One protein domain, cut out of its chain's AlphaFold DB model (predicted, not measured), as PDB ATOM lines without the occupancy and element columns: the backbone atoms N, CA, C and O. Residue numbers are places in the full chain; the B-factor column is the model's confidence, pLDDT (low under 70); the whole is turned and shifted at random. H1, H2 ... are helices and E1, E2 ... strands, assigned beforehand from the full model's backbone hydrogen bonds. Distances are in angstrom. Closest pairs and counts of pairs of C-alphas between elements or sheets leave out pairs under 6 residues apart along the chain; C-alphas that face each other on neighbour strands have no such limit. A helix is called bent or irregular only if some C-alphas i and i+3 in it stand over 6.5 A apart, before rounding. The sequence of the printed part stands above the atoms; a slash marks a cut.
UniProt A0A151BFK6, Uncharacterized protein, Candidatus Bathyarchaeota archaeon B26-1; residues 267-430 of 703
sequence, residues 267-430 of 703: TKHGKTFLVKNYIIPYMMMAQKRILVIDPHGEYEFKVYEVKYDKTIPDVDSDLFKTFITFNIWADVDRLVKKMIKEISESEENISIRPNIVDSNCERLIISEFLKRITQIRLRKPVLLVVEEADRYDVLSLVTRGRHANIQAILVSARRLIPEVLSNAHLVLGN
ATOM      1  N   THR A 267      28.228 -26.955  25.146       49.38
ATOM      2  CA  THR A 267      28.620 -27.511  26.454       49.38
ATOM      3  C   THR A 267      30.137 -27.605  26.596       49.38
ATOM      4  O   THR A 267      30.848 -27.795  25.610       49.38
ATOM      5  N   LYS A 268      30.630 -27.533  27.842       56.53
ATOM      6  CA  LYS A 268      32.051 -27.710  28.185       56.53
ATOM      7  C   LYS A 268      32.606 -29.043  27.677       56.53
ATOM      8  O   LYS A 268      33.536 -29.032  26.888       56.53
ATOM      9  N   HIS A 269      31.974 -30.165  28.017       56.41
ATOM     10  CA  HIS A 269      32.424 -31.483  27.551       56.41
ATOM     11  C   HIS A 269      32.373 -31.637  26.021       56.41
ATOM     12  O   HIS A 269      33.150 -32.402  25.462       56.41
ATOM     13  N   GLY A 270      31.511 -30.890  25.317       58.69
ATOM     14  CA  GLY A 270      31.539 -30.814  23.851       58.69
ATOM     15  C   GLY A 270      32.828 -30.187  23.303       58.69
ATOM     16  O   GLY A 270      33.302 -30.598  22.248       58.69
ATOM     17  N   LYS A 271      33.433 -29.245  24.041       63.22
ATOM     18  CA  LYS A 271      34.731 -28.631  23.716       63.22
ATOM     19  C   LYS A 271      35.867 -29.622  23.904       63.22
ATOM     20  O   LYS A 271      36.590 -29.881  22.946       63.22
ATOM     21  N   THR A 272      35.966 -30.237  25.083       66.50
ATOM     22  CA  THR A 272      36.978 -31.264  25.364       66.50
ATOM     23  C   THR A 272      36.864 -32.431  24.391       66.50
ATOM     24  O   THR A 272      37.868 -32.896  23.864       66.50
ATOM     25  N   PHE A 273      35.641 -32.876  24.083       62.91
ATOM     26  CA  PHE A 273      35.396 -33.940  23.112       62.91
ATOM     27  C   PHE A 273      35.882 -33.563  21.704       62.91
ATOM     28  O   PHE A 273      36.517 -34.387  21.046       62.91
ATOM     29  N   LEU A 274      35.637 -32.330  21.252       65.75
ATOM     30  CA  LEU A 274      36.124 -31.829  19.965       65.75
ATOM     31  C   LEU A 274      37.662 -31.729  19.943       65.75
ATOM     32  O   LEU A 274      38.294 -32.194  18.993       65.75
ATOM     33  N   VAL A 275      38.287 -31.200  21.002       69.50
ATOM     34  CA  VAL A 275      39.755 -31.114  21.099       69.50
ATOM     35  C   VAL A 275      40.384 -32.514  21.112       69.50
ATOM     36  O   VAL A 275      41.282 -32.785  20.317       69.50
ATOM     37  N   LYS A 276      39.875 -33.420  21.954       68.62
ATOM     38  CA  LYS A 276      40.381 -34.787  22.155       68.62
ATOM     39  C   LYS A 276      40.219 -35.693  20.933       68.62
ATOM     40  O   LYS A 276      41.145 -36.436  20.628       68.62
ATOM     41  N   ASN A 277      39.073 -35.645  20.248       64.44
ATOM     42  CA  ASN A 277      38.739 -36.609  19.189       64.44
ATOM     43  C   ASN A 277      38.909 -36.064  17.760       64.44
ATOM     44  O   ASN A 277      38.982 -36.865  16.835       64.44
ATOM     45  N   TYR A 278      38.975 -34.740  17.563       63.09
ATOM     46  CA  TYR A 278      39.089 -34.139  16.225       63.09
ATOM     47  C   TYR A 278      40.313 -33.231  16.052       63.09
ATOM     48  O   TYR A 278      40.957 -33.304  15.013       63.09
ATOM     49  N   ILE A 279      40.704 -32.414  17.038       66.88
ATOM     50  CA  ILE A 279      41.884 -31.538  16.861       66.88
ATOM     51  C   ILE A 279      43.188 -32.295  17.125       66.88
ATOM     52  O   ILE A 279      44.087 -32.290  16.284       66.88
ATOM     53  N   ILE A 280      43.294 -32.970  18.271       69.50
ATOM     54  CA  ILE A 280      44.504 -33.696  18.670       69.50
ATOM     55  C   ILE A 280      44.913 -34.776  17.647       69.50
ATOM     56  O   ILE A 280      46.079 -34.758  17.252       69.50
ATOM     57  N   PRO A 281      44.021 -35.663  17.155       64.56
ATOM     58  CA  PRO A 281      44.424 -36.729  16.233       64.56
ATOM     59  C   PRO A 281      44.937 -36.213  14.883       64.56
ATOM     60  O   PRO A 281      45.898 -36.760  14.349       64.56
ATOM     61  N   TYR A 282      44.368 -35.121  14.359       61.38
ATOM     62  CA  TYR A 282      44.885 -34.475  13.148       61.38
ATOM     63  C   TYR A 282      46.222 -33.762  13.421       61.38
ATOM     64  O   TYR A 282      47.162 -33.883  12.641       61.38
ATOM     65  N   MET A 283      46.370 -33.073  14.560       58.19
ATOM     66  CA  MET A 283      47.628 -32.396  14.910       58.19
ATOM     67  C   MET A 283      48.775 -33.347  15.294       58.19
ATOM     68  O   MET A 283      49.937 -32.937  15.223       58.19
ATOM     69  N   MET A 284      48.498 -34.612  15.635       54.03
ATOM     70  CA  MET A 284      49.533 -35.638  15.829       54.03
ATOM     71  C   MET A 284      50.364 -35.892  14.560       54.03
ATOM     72  O   MET A 284      51.545 -36.219  14.676       54.03
ATOM     73  N   MET A 285      49.811 -35.646  13.364       46.91
ATOM     74  CA  MET A 285      50.553 -35.722  12.095       46.91
ATOM     75  C   MET A 285      51.753 -34.754  12.051       46.91
ATOM     76  O   MET A 285      52.734 -35.017  11.363       46.91
ATOM     77  N   ALA A 286      51.728 -33.670  12.837       52.31
ATOM     78  CA  ALA A 286      52.806 -32.680  12.918       52.31
ATOM     79  C   ALA A 286      53.916 -33.023  13.942       52.31
ATOM     80  O   ALA A 286      54.689 -32.137  14.310       52.31
ATOM     81  N   GLN A 287      53.973 -34.263  14.451       65.38
ATOM     82  CA  GLN A 287      54.971 -34.762  15.421       65.38
ATOM     83  C   GLN A 287      55.117 -33.919  16.711       65.38
ATOM     84  O   GLN A 287      56.162 -33.916  17.367       65.38
ATOM     85  N   LYS A 288      54.061 -33.196  17.101       76.75
ATOM     86  CA  LYS A 288      54.042 -32.347  18.302       76.75
ATOM     87  C   LYS A 288      53.771 -33.176  19.553       76.75
ATOM     88  O   LYS A 288      52.838 -33.975  19.589       76.75
ATOM     89  N   ARG A 289      54.546 -32.929  20.608       85.50
ATOM     90  CA  ARG A 289      54.261 -33.455  21.948       85.50
ATOM     91  C   ARG A 289      53.098 -32.675  22.555       85.50
ATOM     92  O   ARG A 289      53.061 -31.452  22.453       85.50
ATOM     93  N   ILE A 290      52.168 -33.355  23.211       85.75
ATOM     94  CA  ILE A 290      50.964 -32.732  23.763       85.75
ATOM     95  C   ILE A 290      51.151 -32.468  25.257       85.75
ATOM     96  O   ILE A 290      51.543 -33.352  26.022       85.75
ATOM     97  N   LEU A 291      50.837 -31.247  25.670       89.56
ATOM     98  CA  LEU A 291      50.756 -30.838  27.063       89.56
ATOM     99  C   LEU A 291      49.371 -30.235  27.295       89.56
ATOM    100  O   LEU A 291      48.937 -29.379  26.530       89.56
ATOM    101  N   VAL A 292      48.671 -30.677  28.333       89.25
ATOM    102  CA  VAL A 292      47.330 -30.178  28.660       89.25
ATOM    103  C   VAL A 292      47.316 -29.671  30.094       89.25
ATOM    104  O   VAL A 292      47.837 -30.348  30.974       89.25
ATOM    105  N   ILE A 293      46.714 -28.511  30.342       91.50
ATOM    106  CA  ILE A 293      46.225 -28.143  31.676       91.50
ATOM    107  C   ILE A 293      44.792 -28.662  31.768       91.50
ATOM    108  O   ILE A 293      43.925 -28.205  31.028       91.50
ATOM    109  N   ASP A 294      44.581 -29.654  32.631       88.69
ATOM    110  CA  ASP A 294      43.376 -30.486  32.710       88.69
ATOM    111  C   ASP A 294      42.884 -30.566  34.170       88.69
ATOM    112  O   ASP A 294      43.211 -31.514  34.898       88.69
ATOM    113  N   PRO A 295      42.092 -29.579  34.636       83.50
ATOM    114  CA  PRO A 295      41.553 -29.574  35.997       83.50
ATOM    115  C   PRO A 295      40.465 -30.638  36.238       83.50
ATOM    116  O   PRO A 295      40.020 -30.804  37.372       83.50
ATOM    117  N   HIS A 296      40.013 -31.356  35.200       81.50
ATOM    118  CA  HIS A 296      38.843 -32.248  35.265       81.50
ATOM    119  C   HIS A 296      39.170 -33.723  35.011       81.50
ATOM    120  O   HIS A 296      38.381 -34.594  35.373       81.50
ATOM    121  N   GLY A 297      40.349 -34.017  34.464       80.44
ATOM    122  CA  GLY A 297      40.810 -35.370  34.174       80.44
ATOM    123  C   GLY A 297      40.216 -35.972  32.904       80.44
ATOM    124  O   GLY A 297      40.067 -37.189  32.831       80.44
ATOM    125  N   GLU A 298      39.858 -35.144  31.921       78.88
ATOM    126  CA  GLU A 298      39.194 -35.589  30.687       78.88
ATOM    127  C   GLU A 298      40.185 -36.160  29.641       78.88
ATOM    128  O   GLU A 298      39.766 -36.828  28.684       78.88
ATOM    129  N   TYR A 299      41.500 -35.969  29.832       81.12
ATOM    130  CA  TYR A 299      42.555 -36.405  28.905       81.12
ATOM    131  C   TYR A 299      43.339 -37.631  29.407       81.12
ATOM    132  O   TYR A 299      43.909 -37.639  30.497       81.12
ATOM    133  N   GLU A 300      43.442 -38.658  28.558       82.12
ATOM    134  CA  GLU A 300      44.118 -39.941  28.833       82.12
ATOM    135  C   GLU A 300      45.637 -39.861  28.579       82.12
ATOM    136  O   GLU A 300      46.222 -40.634  27.823       82.12
ATOM    137  N   PHE A 301      46.283 -38.877  29.204       85.94
ATOM    138  CA  PHE A 301      47.730 -38.657  29.144       85.94
ATOM    139  C   PHE A 301      48.388 -38.902  30.507       85.94
ATOM    140  O   PHE A 301      47.714 -39.117  31.516       85.94
ATOM    141  N   LYS A 302      49.725 -38.863  30.558       88.31
ATOM    142  CA  LYS A 302      50.480 -39.044  31.803       88.31
ATOM    143  C   LYS A 302      50.128 -37.929  32.788       88.31
ATOM    144  O   LYS A 302      50.474 -36.770  32.559       88.31
ATOM    145  N   VAL A 303      49.414 -38.271  33.858       89.81
ATOM    146  CA  VAL A 303      48.930 -37.283  34.830       89.81
ATOM    147  C   VAL A 303      50.092 -36.758  35.671       89.81
ATOM    148  O   VAL A 303      50.847 -37.531  36.260       89.81
ATOM    149  N   TYR A 304      50.195 -35.437  35.759       91.00
ATOM    150  CA  TYR A 304      51.110 -34.721  36.630       91.00
ATOM    151  C   TYR A 304      50.309 -33.859  37.611       91.00
ATOM    152  O   TYR A 304      49.771 -32.815  37.243       91.00
ATOM    153  N   GLU A 305      50.182 -34.321  38.856       90.38
ATOM    154  CA  GLU A 305      49.388 -33.631  39.878       90.38
ATOM    155  C   GLU A 305      50.164 -32.483  40.534       90.38
ATOM    156  O   GLU A 305      51.168 -32.695  41.220       90.38
ATOM    157  N   VAL A 306      49.651 -31.262  40.389       89.88
ATOM    158  CA  VAL A 306      50.194 -30.056  41.025       89.88
ATOM    159  C   VAL A 306      49.422 -29.807  42.316       89.88
ATOM    160  O   VAL A 306      48.315 -29.277  42.286       89.88
ATOM    161  N   LYS A 307      49.994 -30.220  43.450       87.81
ATOM    162  CA  LYS A 307      49.379 -30.079  44.779       87.81
ATOM    163  C   LYS A 307      49.872 -28.821  45.491       87.81
ATOM    164  O   LYS A 307      51.081 -28.628  45.613       87.81
ATOM    165  N   TYR A 308      48.939 -28.000  45.971       86.88
ATOM    166  CA  TYR A 308      49.222 -26.823  46.797       86.88
ATOM    167  C   TYR A 308      48.086 -26.585  47.802       86.88
ATOM    168  O   TYR A 308      46.909 -26.646  47.447       86.88
ATOM    169  N   ASP A 309      48.455 -26.358  49.059       83.12
ATOM    170  CA  ASP A 309      47.586 -26.409  50.240       83.12
ATOM    171  C   ASP A 309      47.372 -25.049  50.923       83.12
ATOM    172  O   ASP A 309      46.398 -24.879  51.656       83.12
ATOM    173  N   LYS A 310      48.245 -24.067  50.670       82.06
ATOM    174  CA  LYS A 310      48.111 -22.707  51.210       82.06
ATOM    175  C   LYS A 310      47.056 -21.899  50.451       82.06
ATOM    176  O   LYS A 310      46.915 -22.026  49.235       82.06
ATOM    177  N   THR A 311      46.370 -21.025  51.179       77.38
ATOM    178  CA  THR A 311      45.366 -20.082  50.671       77.38
ATOM    179  C   THR A 311      45.919 -18.656  50.596       77.38
ATOM    180  O   THR A 311      46.840 -18.302  51.337       77.38
ATOM    181  N   ILE A 312      45.335 -17.815  49.739       70.06
ATOM    182  CA  ILE A 312      45.482 -16.354  49.798       70.06
ATOM    183  C   ILE A 312      44.223 -15.825  50.500       70.06
ATOM    184  O   ILE A 312      43.177 -15.723  49.856       70.06
ATOM    185  N   PRO A 313      44.275 -15.521  51.812       66.31
ATOM    186  CA  PRO A 313      43.139 -14.926  52.497       66.31
ATOM    187  C   PRO A 313      42.884 -13.526  51.939       66.31
ATOM    188  O   PRO A 313      43.828 -12.776  51.671       66.31
ATOM    189  N   ASP A 314      41.612 -13.162  51.799       66.00
ATOM    190  CA  ASP A 314      41.260 -11.771  51.548       66.00
ATOM    191  C   ASP A 314      41.334 -11.017  52.879       66.00
ATOM    192  O   ASP A 314      40.686 -11.386  53.859       66.00
ATOM    193  N   VAL A 315      42.223 -10.029  52.930       69.56
ATOM    194  CA  VAL A 315      42.529  -9.221  54.112       69.56
ATOM    195  C   VAL A 315      42.624  -7.774  53.650       69.56
ATOM    196  O   VAL A 315      43.283  -7.500  52.641       69.56
ATOM    197  N   ASP A 316      41.998  -6.864  54.393       56.56
ATOM    198  CA  ASP A 316      41.936  -5.430  54.068       56.56
ATOM    199  C   ASP A 316      43.277  -4.705  54.291       56.56
ATOM    200  O   ASP A 316      43.481  -3.583  53.840       56.56
ATOM    201  N   SER A 317      44.224  -5.350  54.981       70.38
ATOM    202  CA  SER A 317      45.573  -4.829  55.197       70.38
ATOM    203  C   SER A 317      46.530  -5.283  54.094       70.38
ATOM    204  O   SER A 317      47.039  -6.409  54.118       70.38
ATOM    205  N   ASP A 318      46.853  -4.369  53.176       62.34
ATOM    206  CA  ASP A 318      47.831  -4.584  52.099       62.34
ATOM    207  C   ASP A 318      49.206  -5.050  52.602       62.34
ATOM    208  O   ASP A 318      49.892  -5.809  51.914       62.34
ATOM    209  N   LEU A 319      49.607  -4.668  53.820       59.56
ATOM    210  CA  LEU A 319      50.856  -5.130  54.428       59.56
ATOM    211  C   LEU A 319      50.827  -6.649  54.672       59.56
ATOM    212  O   LEU A 319      51.729  -7.367  54.236       59.56
ATOM    213  N   PHE A 320      49.771  -7.160  55.314       54.62
ATOM    214  CA  PHE A 320      49.591  -8.602  55.531       54.62
ATOM    215  C   PHE A 320      49.390  -9.347  54.209       54.62
ATOM    216  O   PHE A 320      50.000 -10.400  54.000       54.62
ATOM    217  N   LYS A 321      48.615  -8.767  53.285       59.81
ATOM    218  CA  LYS A 321      48.416  -9.281  51.922       59.81
ATOM    219  C   LYS A 321      49.755  -9.442  51.193       59.81
ATOM    220  O   LYS A 321      50.011 -10.493  50.604       59.81
ATOM    221  N   THR A 322      50.656  -8.468  51.326       61.47
ATOM    222  CA  THR A 322      52.018  -8.488  50.766       61.47
ATOM    223  C   THR A 322      52.899  -9.557  51.418       61.47
ATOM    224  O   THR A 322      53.514 -10.346  50.701       61.47
ATOM    225  N   PHE A 323      52.938  -9.656  52.754       60.34
ATOM    226  CA  PHE A 323      53.735 -10.679  53.452       60.34
ATOM    227  C   PHE A 323      53.285 -12.113  53.132       60.34
ATOM    228  O   PHE A 323      54.121 -12.999  52.930       60.34
ATOM    229  N   ILE A 324      51.975 -12.356  53.062       63.97
ATOM    230  CA  ILE A 324      51.427 -13.673  52.710       63.97
ATOM    231  C   ILE A 324      51.715 -13.981  51.234       63.97
ATOM    232  O   ILE A 324      52.222 -15.062  50.927       63.97
ATOM    233  N   THR A 325      51.514 -13.007  50.339       66.06
ATOM    234  CA  THR A 325      51.852 -13.140  48.912       66.06
ATOM    235  C   THR A 325      53.336 -13.435  48.701       66.06
ATOM    236  O   THR A 325      53.656 -14.300  47.894       66.06
ATOM    237  N   PHE A 326      54.253 -12.797  49.437       70.94
ATOM    238  CA  PHE A 326      55.696 -13.047  49.317       70.94
ATOM    239  C   PHE A 326      56.076 -14.486  49.706       70.94
ATOM    240  O   PHE A 326      56.798 -15.159  48.967       70.94
ATOM    241  N   ASN A 327      55.545 -14.985  50.828       72.69
ATOM    242  CA  ASN A 327      55.768 -16.365  51.267       72.69
ATOM    243  C   ASN A 327      55.213 -17.387  50.261       72.69
ATOM    244  O   ASN A 327      55.880 -18.375  49.954       72.69
ATOM    245  N   ILE A 328      54.022 -17.131  49.711       81.06
ATOM    246  CA  ILE A 328      53.424 -17.963  48.660       81.06
ATOM    247  C   ILE A 328      54.260 -17.893  47.377       81.06
ATOM    248  O   ILE A 328      54.556 -18.925  46.785       81.06
ATOM    249  N   TRP A 329      54.722 -16.710  46.966       82.38
ATOM    250  CA  TRP A 329      55.501 -16.522  45.737       82.38
ATOM    251  C   TRP A 329      56.826 -17.300  45.745       82.38
ATOM    252  O   TRP A 329      57.227 -17.834  44.710       82.38
ATOM    253  N   ALA A 330      57.472 -17.440  46.906       80.31
ATOM    254  CA  ALA A 330      58.656 -18.287  47.066       80.31
ATOM    255  C   ALA A 330      58.354 -19.786  46.842       80.31
ATOM    256  O   ALA A 330      59.138 -20.486  46.192       80.31
ATOM    257  N   ASP A 331      57.204 -20.280  47.315       86.56
ATOM    258  CA  ASP A 331      56.761 -21.647  47.014       86.56
ATOM    259  C   ASP A 331      56.369 -21.803  45.541       86.56
ATOM    260  O   ASP A 331      56.743 -22.796  44.921       86.56
ATOM    261  N   VAL A 332      55.648 -20.832  44.967       87.25
ATOM    262  CA  VAL A 332      55.236 -20.812  43.551       87.25
ATOM    263  C   VAL A 332      56.465 -20.883  42.648       87.25
ATOM    264  O   VAL A 332      56.512 -21.706  41.737       87.25
ATOM    265  N   ASP A 333      57.497 -20.083  42.925       87.75
ATOM    266  CA  ASP A 333      58.761 -20.109  42.193       87.75
ATOM    267  C   ASP A 333      59.408 -21.504  42.208       87.75
ATOM    268  O   ASP A 333      59.794 -22.022  41.153       87.75
ATOM    269  N   ARG A 334      59.479 -22.133  43.388       89.06
ATOM    270  CA  ARG A 334      60.036 -23.479  43.581       89.06
ATOM    271  C   ARG A 334      59.191 -24.560  42.903       89.06
ATOM    272  O   ARG A 334      59.747 -25.454  42.262       89.06
ATOM    273  N   LEU A 335      57.868 -24.479  43.038       92.25
ATOM    274  CA  LEU A 335      56.900 -25.407  42.462       92.25
ATOM    275  C   LEU A 335      56.969 -25.352  40.938       92.25
ATOM    276  O   LEU A 335      57.250 -26.366  40.309       92.25
ATOM    277  N   VAL A 336      56.838 -24.166  40.342       92.69
ATOM    278  CA  VAL A 336      56.875 -23.978  38.887       92.69
ATOM    279  C   VAL A 336      58.230 -24.384  38.292       92.69
ATOM    280  O   VAL A 336      58.264 -25.003  37.228       92.69
ATOM    281  N   LYS A 337      59.354 -24.139  38.987       92.00
ATOM    282  CA  LYS A 337      60.673 -24.675  38.587       92.00
ATOM    283  C   LYS A 337      60.693 -26.209  38.555       92.00
ATOM    284  O   LYS A 337      61.262 -26.778  37.624       92.00
ATOM    285  N   LYS A 338      60.052 -26.879  39.520       92.69
ATOM    286  CA  LYS A 338      59.886 -28.342  39.526       92.69
ATOM    287  C   LYS A 338      58.988 -28.813  38.368       92.69
ATOM    288  O   LYS A 338      59.416 -29.698  37.630       92.69
ATOM    289  N   MET A 339      57.831 -28.175  38.146       92.75
ATOM    290  CA  MET A 339      56.924 -28.485  37.022       92.75
ATOM    291  C   MET A 339      57.667 -28.443  35.680       92.75
ATOM    292  O   MET A 339      57.638 -29.395  34.905       92.75
ATOM    293  N   ILE A 340      58.381 -27.342  35.426       91.19
ATOM    294  CA  ILE A 340      59.146 -27.121  34.195       91.19
ATOM    295  C   ILE A 340      60.252 -28.164  34.030       91.19
ATOM    296  O   ILE A 340      60.467 -28.631  32.912       91.19
ATOM    297  N   LYS A 341      60.933 -28.548  35.117       89.88
ATOM    298  CA  LYS A 341      61.971 -29.581  35.078       89.88
ATOM    299  C   LYS A 341      61.391 -30.930  34.647       89.88
ATOM    300  O   LYS A 341      61.848 -31.478  33.650       89.88
ATOM    301  N   GLU A 342      60.363 -31.426  35.333       87.12
ATOM    302  CA  GLU A 342      59.754 -32.732  35.025       87.12
ATOM    303  C   GLU A 342      59.134 -32.762  33.619       87.12
ATOM    304  O   GLU A 342      59.290 -33.739  32.882       87.12
ATOM    305  N   ILE A 343      58.511 -31.658  33.193       86.38
ATOM    306  CA  ILE A 343      57.998 -31.511  31.826       86.38
ATOM    307  C   ILE A 343      59.143 -31.497  30.804       86.38
ATOM    308  O   ILE A 343      58.969 -32.059  29.728       86.38
ATOM    309  N   SER A 344      60.307 -30.918  31.112       83.38
ATOM    310  CA  SER A 344      61.468 -30.896  30.203       83.38
ATOM    311  C   SER A 344      62.235 -32.224  30.143       83.38
ATOM    312  O   SER A 344      62.914 -32.476  29.149       83.38
ATOM    313  N   GLU A 345      62.151 -33.052  31.188       84.31
ATOM    314  CA  GLU A 345      62.822 -34.359  31.279       84.31
ATOM    315  C   GLU A 345      61.986 -35.516  30.700       84.31
ATOM    316  O   GLU A 345      62.555 -36.500  30.232       84.31
ATOM    317  N   SER A 346      60.652 -35.408  30.683       82.62
ATOM    318  CA  SER A 346      59.770 -36.365  29.993       82.62
ATOM    319  C   SER A 346      59.593 -36.007  28.513       82.62
ATOM    320  O   SER A 346      59.455 -34.838  28.157       82.62
ATOM    321  N   GLU A 347      59.520 -37.020  27.644       80.50
ATOM    322  CA  GLU A 347      59.130 -36.857  26.234       80.50
ATOM    323  C   GLU A 347      57.663 -37.239  25.953       80.50
ATOM    324  O   GLU A 347      57.176 -37.036  24.842       80.50
ATOM    325  N   GLU A 348      56.947 -37.774  26.945       84.81
ATOM    326  CA  GLU A 348      55.569 -38.266  26.806       84.81
ATOM    327  C   GLU A 348      54.545 -37.122  26.829       84.81
ATOM    328  O   GLU A 348      54.816 -36.029  27.337       84.81
ATOM    329  N   ASN A 349      53.333 -37.390  26.335       88.69
ATOM    330  CA  ASN A 349      52.203 -36.472  26.479       88.69
ATOM    331  C   ASN A 349      51.769 -36.390  27.953       88.69
ATOM    332  O   ASN A 349      51.608 -37.427  28.604       88.69
ATOM    333  N   ILE A 350      51.555 -35.176  28.473       90.56
ATOM    334  CA  ILE A 350      51.263 -34.924  29.898       90.56
ATOM    335  C   ILE A 350      49.924 -34.194  30.080       90.56
ATOM    336  O   ILE A 350      49.635 -33.222  29.383       90.56
ATOM    337  N   SER A 351      49.148 -34.638  31.072       91.75
ATOM    338  CA  SER A 351      47.976 -33.946  31.626       91.75
ATOM    339  C   SER A 351      48.367 -33.339  32.982       91.75
ATOM    340  O   SER A 351      48.540 -34.050  33.972       91.75
ATOM    341  N   ILE A 352      48.588 -32.022  33.026       93.00
ATOM    342  CA  ILE A 352      48.831 -31.259  34.255       93.00
ATOM    343  C   ILE A 352      47.492 -31.100  34.971       93.00
ATOM    344  O   ILE A 352      46.622 -30.363  34.504       93.00
ATOM    345  N   ARG A 353      47.347 -31.739  36.132       91.31
ATOM    346  CA  ARG A 353      46.142 -31.653  36.956       91.31
ATOM    347  C   ARG A 353      46.390 -30.749  38.166       91.31
ATOM    348  O   ARG A 353      47.051 -31.201  39.109       91.31
ATOM    349  N   PRO A 354      45.899 -29.496  38.184       88.25
ATOM    350  CA  PRO A 354      45.877 -28.708  39.409       88.25
ATOM    351  C   PRO A 354      45.001 -29.402  40.459       88.25
ATOM    352  O   PRO A 354      43.840 -29.719  40.217       88.25
ATOM    353  N   ASN A 355      45.577 -29.653  41.630       88.31
ATOM    354  CA  ASN A 355      44.902 -30.162  42.820       88.31
ATOM    355  C   ASN A 355      45.189 -29.166  43.952       88.31
ATOM    356  O   ASN A 355      46.038 -29.382  44.820       88.31
ATOM    357  N   ILE A 356      44.560 -27.997  43.820       86.06
ATOM    358  CA  ILE A 356      44.810 -26.789  44.602       86.06
ATOM    359  C   ILE A 356      43.454 -26.306  45.114       86.06
ATOM    360  O   ILE A 356      42.522 -26.152  44.329       86.06
ATOM    361  N   VAL A 357      43.327 -26.106  46.426       78.44
ATOM    362  CA  VAL A 357      42.034 -25.761  47.055       78.44
ATOM    363  C   VAL A 357      41.655 -24.296  46.805       78.44
ATOM    364  O   VAL A 357      40.480 -23.962  46.681       78.44
ATOM    365  N   ASP A 358      42.657 -23.421  46.721       83.62
ATOM    366  CA  ASP A 358      42.487 -21.980  46.554       83.62
ATOM    367  C   ASP A 358      42.581 -21.567  45.076       83.62
ATOM    368  O   ASP A 358      43.603 -21.770  44.414       83.62
ATOM    369  N   SER A 359      41.520 -20.946  44.554       82.69
ATOM    370  CA  SER A 359      41.435 -20.542  43.146       82.69
ATOM    371  C   SER A 359      42.343 -19.359  42.777       82.69
ATOM    372  O   SER A 359      42.710 -19.223  41.606       82.69
ATOM    373  N   ASN A 360      42.760 -18.532  43.743       82.69
ATOM    374  CA  ASN A 360      43.768 -17.490  43.541       82.69
ATOM    375  C   ASN A 360      45.173 -18.096  43.483       82.69
ATOM    376  O   ASN A 360      45.944 -17.726  42.596       82.69
ATOM    377  N   CYS A 361      45.487 -19.057  44.358       83.44
ATOM    378  CA  CYS A 361      46.739 -19.816  44.291       83.44
ATOM    379  C   CYS A 361      46.840 -20.617  42.990       83.44
ATOM    380  O   CYS A 361      47.878 -20.571  42.332       83.44
ATOM    381  N   GLU A 362      45.768 -21.302  42.578       87.44
ATOM    382  CA  GLU A 362      45.729 -22.034  41.308       87.44
ATOM    383  C   GLU A 362      45.986 -21.089  40.127       87.44
ATOM    384  O   GLU A 362      46.880 -21.339  39.315       87.44
ATOM    385  N   ARG A 363      45.274 -19.952  40.084       86.94
ATOM    386  CA  ARG A 363      45.486 -18.905  39.081       86.94
ATOM    387  C   ARG A 363      46.936 -18.427  39.061       86.94
ATOM    388  O   ARG A 363      47.519 -18.360  37.982       86.94
ATOM    389  N   LEU A 364      47.526 -18.120  40.215       86.62
ATOM    390  CA  LEU A 364      48.904 -17.634  40.332       86.62
ATOM    391  C   LEU A 364      49.928 -18.673  39.841       86.62
ATOM    392  O   LEU A 364      50.799 -18.342  39.035       86.62
ATOM    393  N   ILE A 365      49.797 -19.927  40.286       89.50
ATOM    394  CA  ILE A 365      50.708 -21.033  39.956       89.50
ATOM    395  C   ILE A 365      50.657 -21.355  38.461       89.50
ATOM    396  O   ILE A 365      51.701 -21.407  37.809       89.50
ATOM    397  N   ILE A 366      49.456 -21.528  37.903       92.75
ATOM    398  CA  ILE A 366      49.285 -21.873  36.489       92.75
ATOM    399  C   ILE A 366      49.695 -20.703  35.583       92.75
ATOM    400  O   ILE A 366      50.376 -20.926  34.583       92.75
ATOM    401  N   SER A 367      49.387 -19.455  35.952       90.06
ATOM    402  CA  SER A 367      49.805 -18.269  35.184       90.06
ATOM    403  C   SER A 367      51.327 -18.101  35.145       90.06
ATOM    404  O   SER A 367      51.904 -17.912  34.074       90.06
ATOM    405  N   GLU A 368      52.011 -18.216  36.289       90.38
ATOM    406  CA  GLU A 368      53.477 -18.116  36.334       90.38
ATOM    407  C   GLU A 368      54.143 -19.311  35.627       90.38
ATOM    408  O   GLU A 368      55.181 -19.141  34.983       90.38
ATOM    409  N   PHE A 369      53.525 -20.500  35.651       93.88
ATOM    410  CA  PHE A 369      53.937 -21.638  34.827       93.88
ATOM    411  C   PHE A 369      53.825 -21.349  33.325       93.88
ATOM    412  O   PHE A 369      54.834 -21.456  32.622       93.88
ATOM    413  N   LEU A 370      52.656 -20.918  32.837       90.62
ATOM    414  CA  LEU A 370      52.432 -20.554  31.431       90.62
ATOM    415  C   LEU A 370      53.415 -19.469  30.964       90.62
ATOM    416  O   LEU A 370      54.045 -19.582  29.911       90.62
ATOM    417  N   LYS A 371      53.629 -18.451  31.796       87.56
ATOM    418  CA  LYS A 371      54.596 -17.377  31.561       87.56
ATOM    419  C   LYS A 371      56.044 -17.864  31.517       87.56
ATOM    420  O   LYS A 371      56.823 -17.325  30.729       87.56
ATOM    421  N   ARG A 372      56.440 -18.857  32.319       90.06
ATOM    422  CA  ARG A 372      57.826 -19.367  32.361       90.06
ATOM    423  C   ARG A 372      58.127 -20.439  31.322       90.06
ATOM    424  O   ARG A 372      59.230 -20.421  30.783       90.06
ATOM    425  N   ILE A 373      57.182 -21.316  30.974       88.75
ATOM    426  CA  ILE A 373      57.411 -22.309  29.911       88.75
ATOM    427  C   ILE A 373      57.663 -21.624  28.553       88.75
ATOM    428  O   ILE A 373      58.532 -22.062  27.809       88.75
ATOM    429  N   THR A 374      57.049 -20.458  28.291       87.12
ATOM    430  CA  THR A 374      57.366 -19.628  27.103       87.12
ATOM    431  C   THR A 374      58.723 -18.912  27.117       87.12
ATOM    432  O   THR A 374      59.081 -18.260  26.139       87.12
ATOM    433  N   GLN A 375      59.492 -18.991  28.205       87.25
ATOM    434  CA  GLN A 375      60.836 -18.397  28.288       87.25
ATOM    435  C   GLN A 375      61.941 -19.410  27.951       87.25
ATOM    436  O   GLN A 375      63.117 -19.046  27.910       87.25
ATOM    437  N   ILE A 376      61.572 -20.672  27.709       84.81
ATOM    438  CA  ILE A 376      62.475 -21.804  27.500       84.81
ATOM    439  C   ILE A 376      62.186 -22.391  26.118       84.81
ATOM    440  O   ILE A 376      61.037 -22.663  25.786       84.81
ATOM    441  N   ARG A 377      63.222 -22.609  25.300       80.31
ATOM    442  CA  ARG A 377      63.051 -23.206  23.969       80.31
ATOM    443  C   ARG A 377      62.986 -24.728  24.080       80.31
ATOM    444  O   ARG A 377      63.982 -25.365  24.423       80.31
ATOM    445  N   LEU A 378      61.824 -25.309  23.794       79.75
ATOM    446  CA  LEU A 378      61.601 -26.752  23.906       79.75
ATOM    447  C   LEU A 378      62.187 -27.497  22.693       79.75
ATOM    448  O   LEU A 378      62.060 -27.048  21.555       79.75
ATOM    449  N   ARG A 379      62.855 -28.636  22.939       75.44
ATOM    450  CA  ARG A 379      63.569 -29.413  21.899       75.44
ATOM    451  C   ARG A 379      62.633 -30.004  20.843       75.44
ATOM    452  O   ARG A 379      62.938 -29.941  19.660       75.44
ATOM    453  N   LYS A 380      61.512 -30.576  21.287       79.19
ATOM    454  CA  LYS A 380      60.395 -31.011  20.439       79.19
ATOM    455  C   LYS A 380      59.309 -29.930  20.492       79.19
ATOM    456  O   LYS A 380      59.116 -29.364  21.572       79.19
ATOM    457  N   PRO A 381      58.612 -29.629  19.383       83.31
ATOM    458  CA  PRO A 381      57.517 -28.670  19.405       83.31
ATOM    459  C   PRO A 381      56.362 -29.208  20.258       83.31
ATOM    460  O   PRO A 381      56.059 -30.405  20.230       83.31
ATOM    461  N   VAL A 382      55.728 -28.322  21.025       85.75
ATOM    462  CA  VAL A 382      54.655 -28.672  21.963       85.75
ATOM    463  C   VAL A 382      53.331 -28.058  21.528       85.75
ATOM    464  O   VAL A 382      53.252 -26.872  21.217       85.75
ATOM    465  N   LEU A 383      52.276 -28.867  21.555       85.31
ATOM    466  CA  LEU A 383      50.896 -28.407  21.504       85.31
ATOM    467  C   LEU A 383      50.393 -28.260  22.946       85.31
ATOM    468  O   LEU A 383      50.225 -29.264  23.637       85.31
ATOM    469  N   LEU A 384      50.203 -27.019  23.403       87.81
ATOM    470  CA  LEU A 384      49.742 -26.708  24.756       87.81
ATOM    471  C   LEU A 384      48.254 -26.346  24.744       87.81
ATOM    472  O   LEU A 384      47.868 -25.259  24.310       87.81
ATOM    473  N   VAL A 385      47.437 -27.272  25.235       86.25
ATOM    474  CA  VAL A 385      46.001 -27.093  25.470       86.25
ATOM    475  C   VAL A 385      45.794 -26.528  26.875       86.25
ATOM    476  O   VAL A 385      46.307 -27.072  27.853       86.25
ATOM    477  N   VAL A 386      45.024 -25.448  26.986       86.81
ATOM    478  CA  VAL A 386      44.636 -24.844  28.264       86.81
ATOM    479  C   VAL A 386      43.119 -24.922  28.397       86.81
ATOM    480  O   VAL A 386      42.403 -24.171  27.730       86.81
ATOM    481  N   GLU A 387      42.636 -25.832  29.244       82.00
ATOM    482  CA  GLU A 387      41.240 -25.835  29.686       82.00
ATOM    483  C   GLU A 387      40.975 -24.674  30.653       82.00
ATOM    484  O   GLU A 387      41.867 -24.246  31.381       82.00
ATOM    485  N   GLU A 388      39.745 -24.155  30.650       78.19
ATOM    486  CA  GLU A 388      39.309 -23.006  31.464       78.19
ATOM    487  C   GLU A 388      40.242 -21.775  31.392       78.19
ATOM    488  O   GLU A 388      40.477 -21.085  32.382       78.19
ATOM    489  N   ALA A 389      40.755 -21.467  30.197       76.38
ATOM    490  CA  ALA A 389      41.752 -20.428  29.928       76.38
ATOM    491  C   ALA A 389      41.396 -19.008  30.427       76.38
ATOM    492  O   ALA A 389      42.296 -18.195  30.605       76.38
ATOM    493  N   ASP A 390      40.123 -18.697  30.701       74.06
ATOM    494  CA  ASP A 390      39.699 -17.441  31.347       74.06
ATOM    495  C   ASP A 390      40.003 -17.368  32.859       74.06
ATOM    496  O   ASP A 390      39.815 -16.317  33.476       74.06
ATOM    497  N   ARG A 391      40.511 -18.452  33.460       80.44
ATOM    498  CA  ARG A 391      40.990 -18.505  34.851       80.44
ATOM    499  C   ARG A 391      42.469 -18.124  35.003       80.44
ATOM    500  O   ARG A 391      42.904 -17.895  36.132       80.44
ATOM    501  N   TYR A 392      43.233 -18.040  33.910       84.81
ATOM    502  CA  TYR A 392      44.699 -17.919  33.922       84.81
ATOM    503  C   TYR A 392      45.199 -16.759  33.039       84.81
ATOM    504  O   TYR A 392      44.558 -16.396  32.056       84.81
ATOM    505  N   ASP A 393      46.378 -16.202  33.339       82.50
ATOM    506  CA  ASP A 393      47.064 -15.294  32.411       82.50
ATOM    507  C   ASP A 393      47.718 -16.088  31.268       82.50
ATOM    508  O   ASP A 393      48.807 -16.657  31.393       82.50
ATOM    509  N   VAL A 394      47.030 -16.106  30.128       80.38
ATOM    510  CA  VAL A 394      47.497 -16.715  28.877       80.38
ATOM    511  C   VAL A 394      48.279 -15.743  27.980       80.38
ATOM    512  O   VAL A 394      48.772 -16.162  26.933       80.38
ATOM    513  N   LEU A 395      48.454 -14.468  28.357       74.69
ATOM    514  CA  LEU A 395      49.070 -13.439  27.503       74.69
ATOM    515  C   LEU A 395      50.469 -13.844  27.029       74.69
ATOM    516  O   LEU A 395      50.794 -13.730  25.846       74.69
ATOM    517  N   SER A 396      51.294 -14.357  27.945       75.06
ATOM    518  CA  SER A 396      52.644 -14.831  27.614       75.06
ATOM    519  C   SER A 396      52.617 -16.082  26.728       75.06
ATOM    520  O   SER A 396      53.435 -16.190  25.817       75.06
ATOM    521  N   LEU A 397      51.654 -16.990  26.934       78.81
ATOM    522  CA  LEU A 397      51.483 -18.181  26.096       78.81
ATOM    523  C   LEU A 397      51.210 -17.802  24.637       78.81
ATOM    524  O   LEU A 397      51.808 -18.382  23.730       78.81
ATOM    525  N   VAL A 398      50.353 -16.810  24.394       73.00
ATOM    526  CA  VAL A 398      49.948 -16.482  23.023       73.00
ATOM    527  C   VAL A 398      50.884 -15.477  22.344       73.00
ATOM    528  O   VAL A 398      51.148 -15.630  21.160       73.00
ATOM    529  N   THR A 399      51.479 -14.531  23.077       68.06
ATOM    530  CA  THR A 399      52.457 -13.580  22.498       68.06
ATOM    531  C   THR A 399      53.881 -14.136  22.377       68.06
ATOM    532  O   THR A 399      54.694 -13.566  21.658       68.06
ATOM    533  N   ARG A 400      54.234 -15.215  23.095       71.56
ATOM    534  CA  ARG A 400      55.611 -15.767  23.093       71.56
ATOM    535  C   ARG A 400      55.704 -17.264  22.832       71.56
ATOM    536  O   ARG A 400      56.806 -17.748  22.584       71.56
ATOM    537  N   GLY A 401      54.589 -17.996  22.858       73.50
ATOM    538  CA  GLY A 401      54.577 -19.453  22.702       73.50
ATOM    539  C   GLY A 401      55.324 -19.928  21.459       73.50
ATOM    540  O   GLY A 401      56.178 -20.807  21.572       73.50
ATOM    541  N   ARG A 402      55.107 -19.295  20.298       71.25
ATOM    542  CA  ARG A 402      55.759 -19.700  19.043       71.25
ATOM    543  C   ARG A 402      57.286 -19.664  19.137       71.25
ATOM    544  O   ARG A 402      57.938 -20.630  18.754       71.25
ATOM    545  N   HIS A 403      57.858 -18.620  19.742       72.81
ATOM    546  CA  HIS A 403      59.307 -18.501  19.957       72.81
ATOM    547  C   HIS A 403      59.877 -19.572  20.915       72.81
ATOM    548  O   HIS A 403      61.074 -19.861  20.877       72.81
ATOM    549  N   ALA A 404      59.032 -20.187  21.750       76.25
ATOM    550  CA  ALA A 404      59.372 -21.312  22.624       76.25
ATOM    551  C   ALA A 404      59.163 -22.700  21.970       76.25
ATOM    552  O   ALA A 404      59.388 -23.718  22.627       76.25
ATOM    553  N   ASN A 405      58.768 -22.747  20.689       82.06
ATOM    554  CA  ASN A 405      58.251 -23.920  19.970       82.06
ATOM    555  C   ASN A 405      56.903 -24.452  20.526       82.06
ATOM    556  O   ASN A 405      56.637 -25.652  20.459       82.06
ATOM    557  N   ILE A 406      56.048 -23.579  21.076       83.19
ATOM    558  CA  ILE A 406      54.732 -23.922  21.646       83.19
ATOM    559  C   ILE A 406      53.603 -23.363  20.764       83.19
ATOM    560  O   ILE A 406      53.523 -22.154  20.547       83.19
ATOM    561  N   GLN A 407      52.685 -24.218  20.314       79.38
ATOM    562  CA  GLN A 407      51.404 -23.826  19.711       79.38
ATOM    563  C   GLN A 407      50.306 -23.884  20.782       79.38
ATOM    564  O   GLN A 407      50.235 -24.864  21.524       79.38
ATOM    565  N   ALA A 408      49.462 -22.854  20.875       79.12
ATOM    566  CA  ALA A 408      48.450 -22.748  21.927       79.12
ATOM    567  C   ALA A 408      47.041 -23.123  21.436       79.12
ATOM    568  O   ALA A 408      46.598 -22.677  20.377       79.12
ATOM    569  N   ILE A 409      46.314 -23.889  22.251       77.88
ATOM    570  CA  ILE A 409      44.877 -24.164  22.127       77.88
ATOM    571  C   ILE A 409      44.213 -23.659  23.409       77.88
ATOM    572  O   ILE A 409      44.574 -24.113  24.494       77.88
ATOM    573  N   LEU A 410      43.256 -22.732  23.304       76.12
ATOM    574  CA  LEU A 410      42.591 -22.137  24.466       76.12
ATOM    575  C   LEU A 410      41.103 -22.503  24.502       76.12
ATOM    576  O   LEU A 410      40.326 -22.153  23.608       76.12
ATOM    577  N   VAL A 411      40.698 -23.181  25.573       73.56
ATOM    578  CA  VAL A 411      39.312 -23.577  25.831       73.56
ATOM    579  C   VAL A 411      38.795 -22.778  27.021       73.56
ATOM    580  O   VAL A 411      39.452 -22.722  28.053       73.56
ATOM    581  N   SER A 412      37.645 -22.113  26.897       67.19
ATOM    582  CA  SER A 412      37.203 -21.118  27.886       67.19
ATOM    583  C   SER A 412      35.695 -21.164  28.160       67.19
ATOM    584  O   SER A 412      34.888 -21.622  27.344       67.19
ATOM    585  N   ALA A 413      35.279 -20.657  29.319       56.94
ATOM    586  CA  ALA A 413      33.881 -20.358  29.608       56.94
ATOM    587  C   ALA A 413      33.432 -18.986  29.061       56.94
ATOM    588  O   ALA A 413      32.250 -18.661  29.158       56.94
ATOM    589  N   ARG A 414      34.330 -18.168  28.488       53.59
ATOM    590  CA  ARG A 414      34.074 -16.769  28.092       53.59
ATOM    591  C   ARG A 414      34.693 -16.440  26.728       53.59
ATOM    592  O   ARG A 414      35.551 -17.167  26.238       53.59
ATOM    593  N   ARG A 415      34.270 -15.341  26.091       50.44
ATOM    594  CA  ARG A 415      34.948 -14.821  24.886       50.44
ATOM    595  C   ARG A 415      36.310 -14.257  25.303       50.44
ATOM    596  O   ARG A 415      36.360 -13.201  25.927       50.44
ATOM    597  N   LEU A 416      37.399 -14.951  24.968       54.09
ATOM    598  CA  LEU A 416      38.740 -14.366  25.047       54.09
ATOM    599  C   LEU A 416      38.872 -13.296  23.952       54.09
ATOM    600  O   LEU A 416      38.342 -13.464  22.852       54.09
ATOM    601  N   ILE A 417      39.546 -12.189  24.261       50.44
ATOM    602  CA  ILE A 417      39.628 -11.020  23.375       50.44
ATOM    603  C   ILE A 417      40.544 -11.345  22.172       50.44
ATOM    604  O   ILE A 417      41.723 -11.633  22.393       50.44
ATOM    605  N   PRO A 418      40.062 -11.297  20.907       47.09
ATOM    606  CA  PRO A 418      40.851 -11.706  19.733       47.09
ATOM    607  C   PRO A 418      42.072 -10.826  19.422       47.09
ATOM    608  O   PRO A 418      42.973 -11.238  18.683       47.09
ATOM    609  N   GLU A 419      42.106  -9.604  19.958       42.31
ATOM    610  CA  GLU A 419      43.103  -8.589  19.607       42.31
ATOM    611  C   GLU A 419      44.551  -8.939  20.005       42.31
ATOM    612  O   GLU A 419      45.468  -8.380  19.413       42.31
ATOM    613  N   VAL A 420      44.791  -9.886  20.925       45.31
ATOM    614  CA  VAL A 420      46.143 -10.188  21.462       45.31
ATOM    615  C   VAL A 420      46.672 -11.584  21.080       45.31
ATOM    616  O   VAL A 420      47.638 -12.078  21.661       45.31
ATOM    617  N   LEU A 421      46.018 -12.267  20.133       52.34
ATOM    618  CA  LEU A 421      46.140 -13.722  19.980       52.34
ATOM    619  C   LEU A 421      46.934 -14.201  18.743       52.34
ATOM    620  O   LEU A 421      46.434 -15.027  17.983       52.34
ATOM    621  N   SER A 422      48.179 -13.747  18.547       47.31
ATOM    622  CA  SER A 422      48.990 -14.099  17.358       47.31
ATOM    623  C   SER A 422      49.374 -15.588  17.221       47.31
ATOM    624  O   SER A 422      49.812 -15.991  16.147       47.31
ATOM    625  N   ASN A 423      49.179 -16.436  18.244       42.16
ATOM    626  CA  ASN A 423      49.567 -17.864  18.249       42.16
ATOM    627  C   ASN A 423      48.504 -18.842  18.820       42.16
ATOM    628  O   ASN A 423      48.825 -19.990  19.139       42.16
ATOM    629  N   ALA A 424      47.248 -18.415  18.998       49.09
ATOM    630  CA  ALA A 424      46.181 -19.303  19.472       49.09
ATOM    631  C   ALA A 424      45.458 -19.939  18.278       49.09
ATOM    632  O   ALA A 424      44.732 -19.253  17.564       49.09
ATOM    633  N   HIS A 425      45.624 -21.248  18.070       48.75
ATOM    634  CA  HIS A 425      44.927 -21.982  16.996       48.75
ATOM    635  C   HIS A 425      43.419 -22.099  17.258       48.75
ATOM    636  O   HIS A 425      42.634 -22.340  16.347       48.75
ATOM    637  N   LEU A 426      43.019 -21.957  18.523       49.59
ATOM    638  CA  LEU A 426      41.663 -22.204  18.983       49.59
ATOM    639  C   LEU A 426      41.284 -21.243  20.109       49.59
ATOM    640  O   LEU A 426      42.053 -21.091  21.064       49.59
ATOM    641  N   VAL A 427      40.085 -20.666  20.022       47.78
ATOM    642  CA  VAL A 427      39.452 -19.894  21.104       47.78
ATOM    643  C   VAL A 427      38.017 -20.378  21.274       47.78
ATOM    644  O   VAL A 427      37.092 -19.886  20.630       47.78
ATOM    645  N   LEU A 428      37.816 -21.359  22.155       48.88
ATOM    646  CA  LEU A 428      36.483 -21.908  22.419       48.88
ATOM    647  C   LEU A 428      35.778 -21.110  23.513       48.88
ATOM    648  O   LEU A 428      35.722 -21.561  24.658       48.88
ATOM    649  N   GLY A 429      35.211 -19.949  23.185       43.47
ATOM    650  CA  GLY A 429      34.343 -19.220  24.116       43.47
ATOM    651  C   GLY A 429      33.031 -19.965  24.385       43.47
ATOM    652  O   GLY A 429      32.583 -20.768  23.567       43.47
ATOM    653  N   ASN A 430      32.416 -19.799  25.561       42.25
ATOM    654  CA  ASN A 430      30.980 -20.080  25.694       42.25
ATOM    655  C   ASN A 430      30.257 -18.748  25.509       42.25
ATOM    656  O   ASN A 430      30.587 -17.772  26.182       42.25
TER     657      ASN A 430
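This is residues 267 to 430 of the 703 residues of an uncharacterized protein of Candidatus Bathyarchaeota archaeon B26-1 (UniProt A0A151BFK6). A twisted sheet of six parallel strands forms the core, with H1 alone over one face and H2, H3 and H4 over the other. H2 is long, and residues 314 to 320, of which 318 to 320 belong to H2, stick out from the body. The printed part has 164 residues, with four named helices and six named strands in the order H1 E1 E2 H2 E3 H3 E4 H4 E5 E6; the class is mixed, helices and strands. The sheet's order is E2 E3 E1 E4 E5 E6. The whole is compact, with a radius of gyration of the C-alphas of 15.9 A and spans of 52 by 35 by 29 A.

The strands are E2, residues 302 to 308, 19.4 A long; E3, 350 to 356, 18.0 A; E1, 289 to 293, 13.7 A; E4, 382 to 386, 12.4 A; E5, 406 to 411, 16.0 A; and E6, 424 to 428, 10.5 A. The helices are H2, residues 318 to 345, 39.3 A long; H1, 268 to 286, 26.2 A; H3, 359 to 373, 20.8 A; and H4, 395 to 400, 8.2 A. C-alpha 268 is at (32.051, -27.710, 28.185), C-alpha 318 at (47.831, -4.584, 52.099) and C-alpha 428 at (36.483, -21.908, 22.419). H1 has a kink of 35 degrees near residue 280, and H2 one of 26 degrees near residue 329. H1 is neither bent nor irregular, but only just: C-alphas 277 and 280 are 6.5 A apart.

E2 and E6 are the edge strands. Within hydrogen-bond range are N 306 and O 353 of E2 and E3, 2.9 A; N 352 and O 292 of E3 and E1, 2.8 A; N 383 and O 289 of E1 and E4, 2.8 A; N 384 and O 407 of E4 and E5, 2.9 A; and N 425 and O 408 of E5 and E6, 2.9 A. There are three layers, helices on both faces of the sheet: H2 and H3 on one face, H1 on the other. H4 is on the same face as H3. H1 runs along the strands over E4 and E5, at a height over the sheet of 8.8 A. H3, over E3, has a height of 8.3 A. H2 touches H3 with residues 332 to 340 alone, at a steep tilt of 47 degrees, the same way; the closest C-alphas are those of Val 336 and Phe 369, 5.5 A. H3 touches H4 with residues 370 to 371 alone, at a shallow tilt of 6 degrees; the closest C-alphas are those of Lys 371 and Ser 396, 5.1 A. E2, H2, E3 and E4, H4, E5 are strand-helix-strand units, two parallel neighbour strands with a helix between them in the chain; E3, H3, E4 is a split one, with E1 between its strands in the sheet. The three crossovers are right-handed. In H3 and H4 every O i to N i+4 pair is within hydrogen-bond range; in H1 10 of 15 are, in H2 23 of 24.

The two C-alphas farthest apart, those of Met 285 and Ser 317, are 53.3 A apart. The printed part has no cut. The link from E5 to E6, residues 412 to 423, is long. The mean pLDDT of the printed part is 75.3; residues 267 to 287, 313 to 316, 318 to 325, 399 and 412 to 430 are under 70.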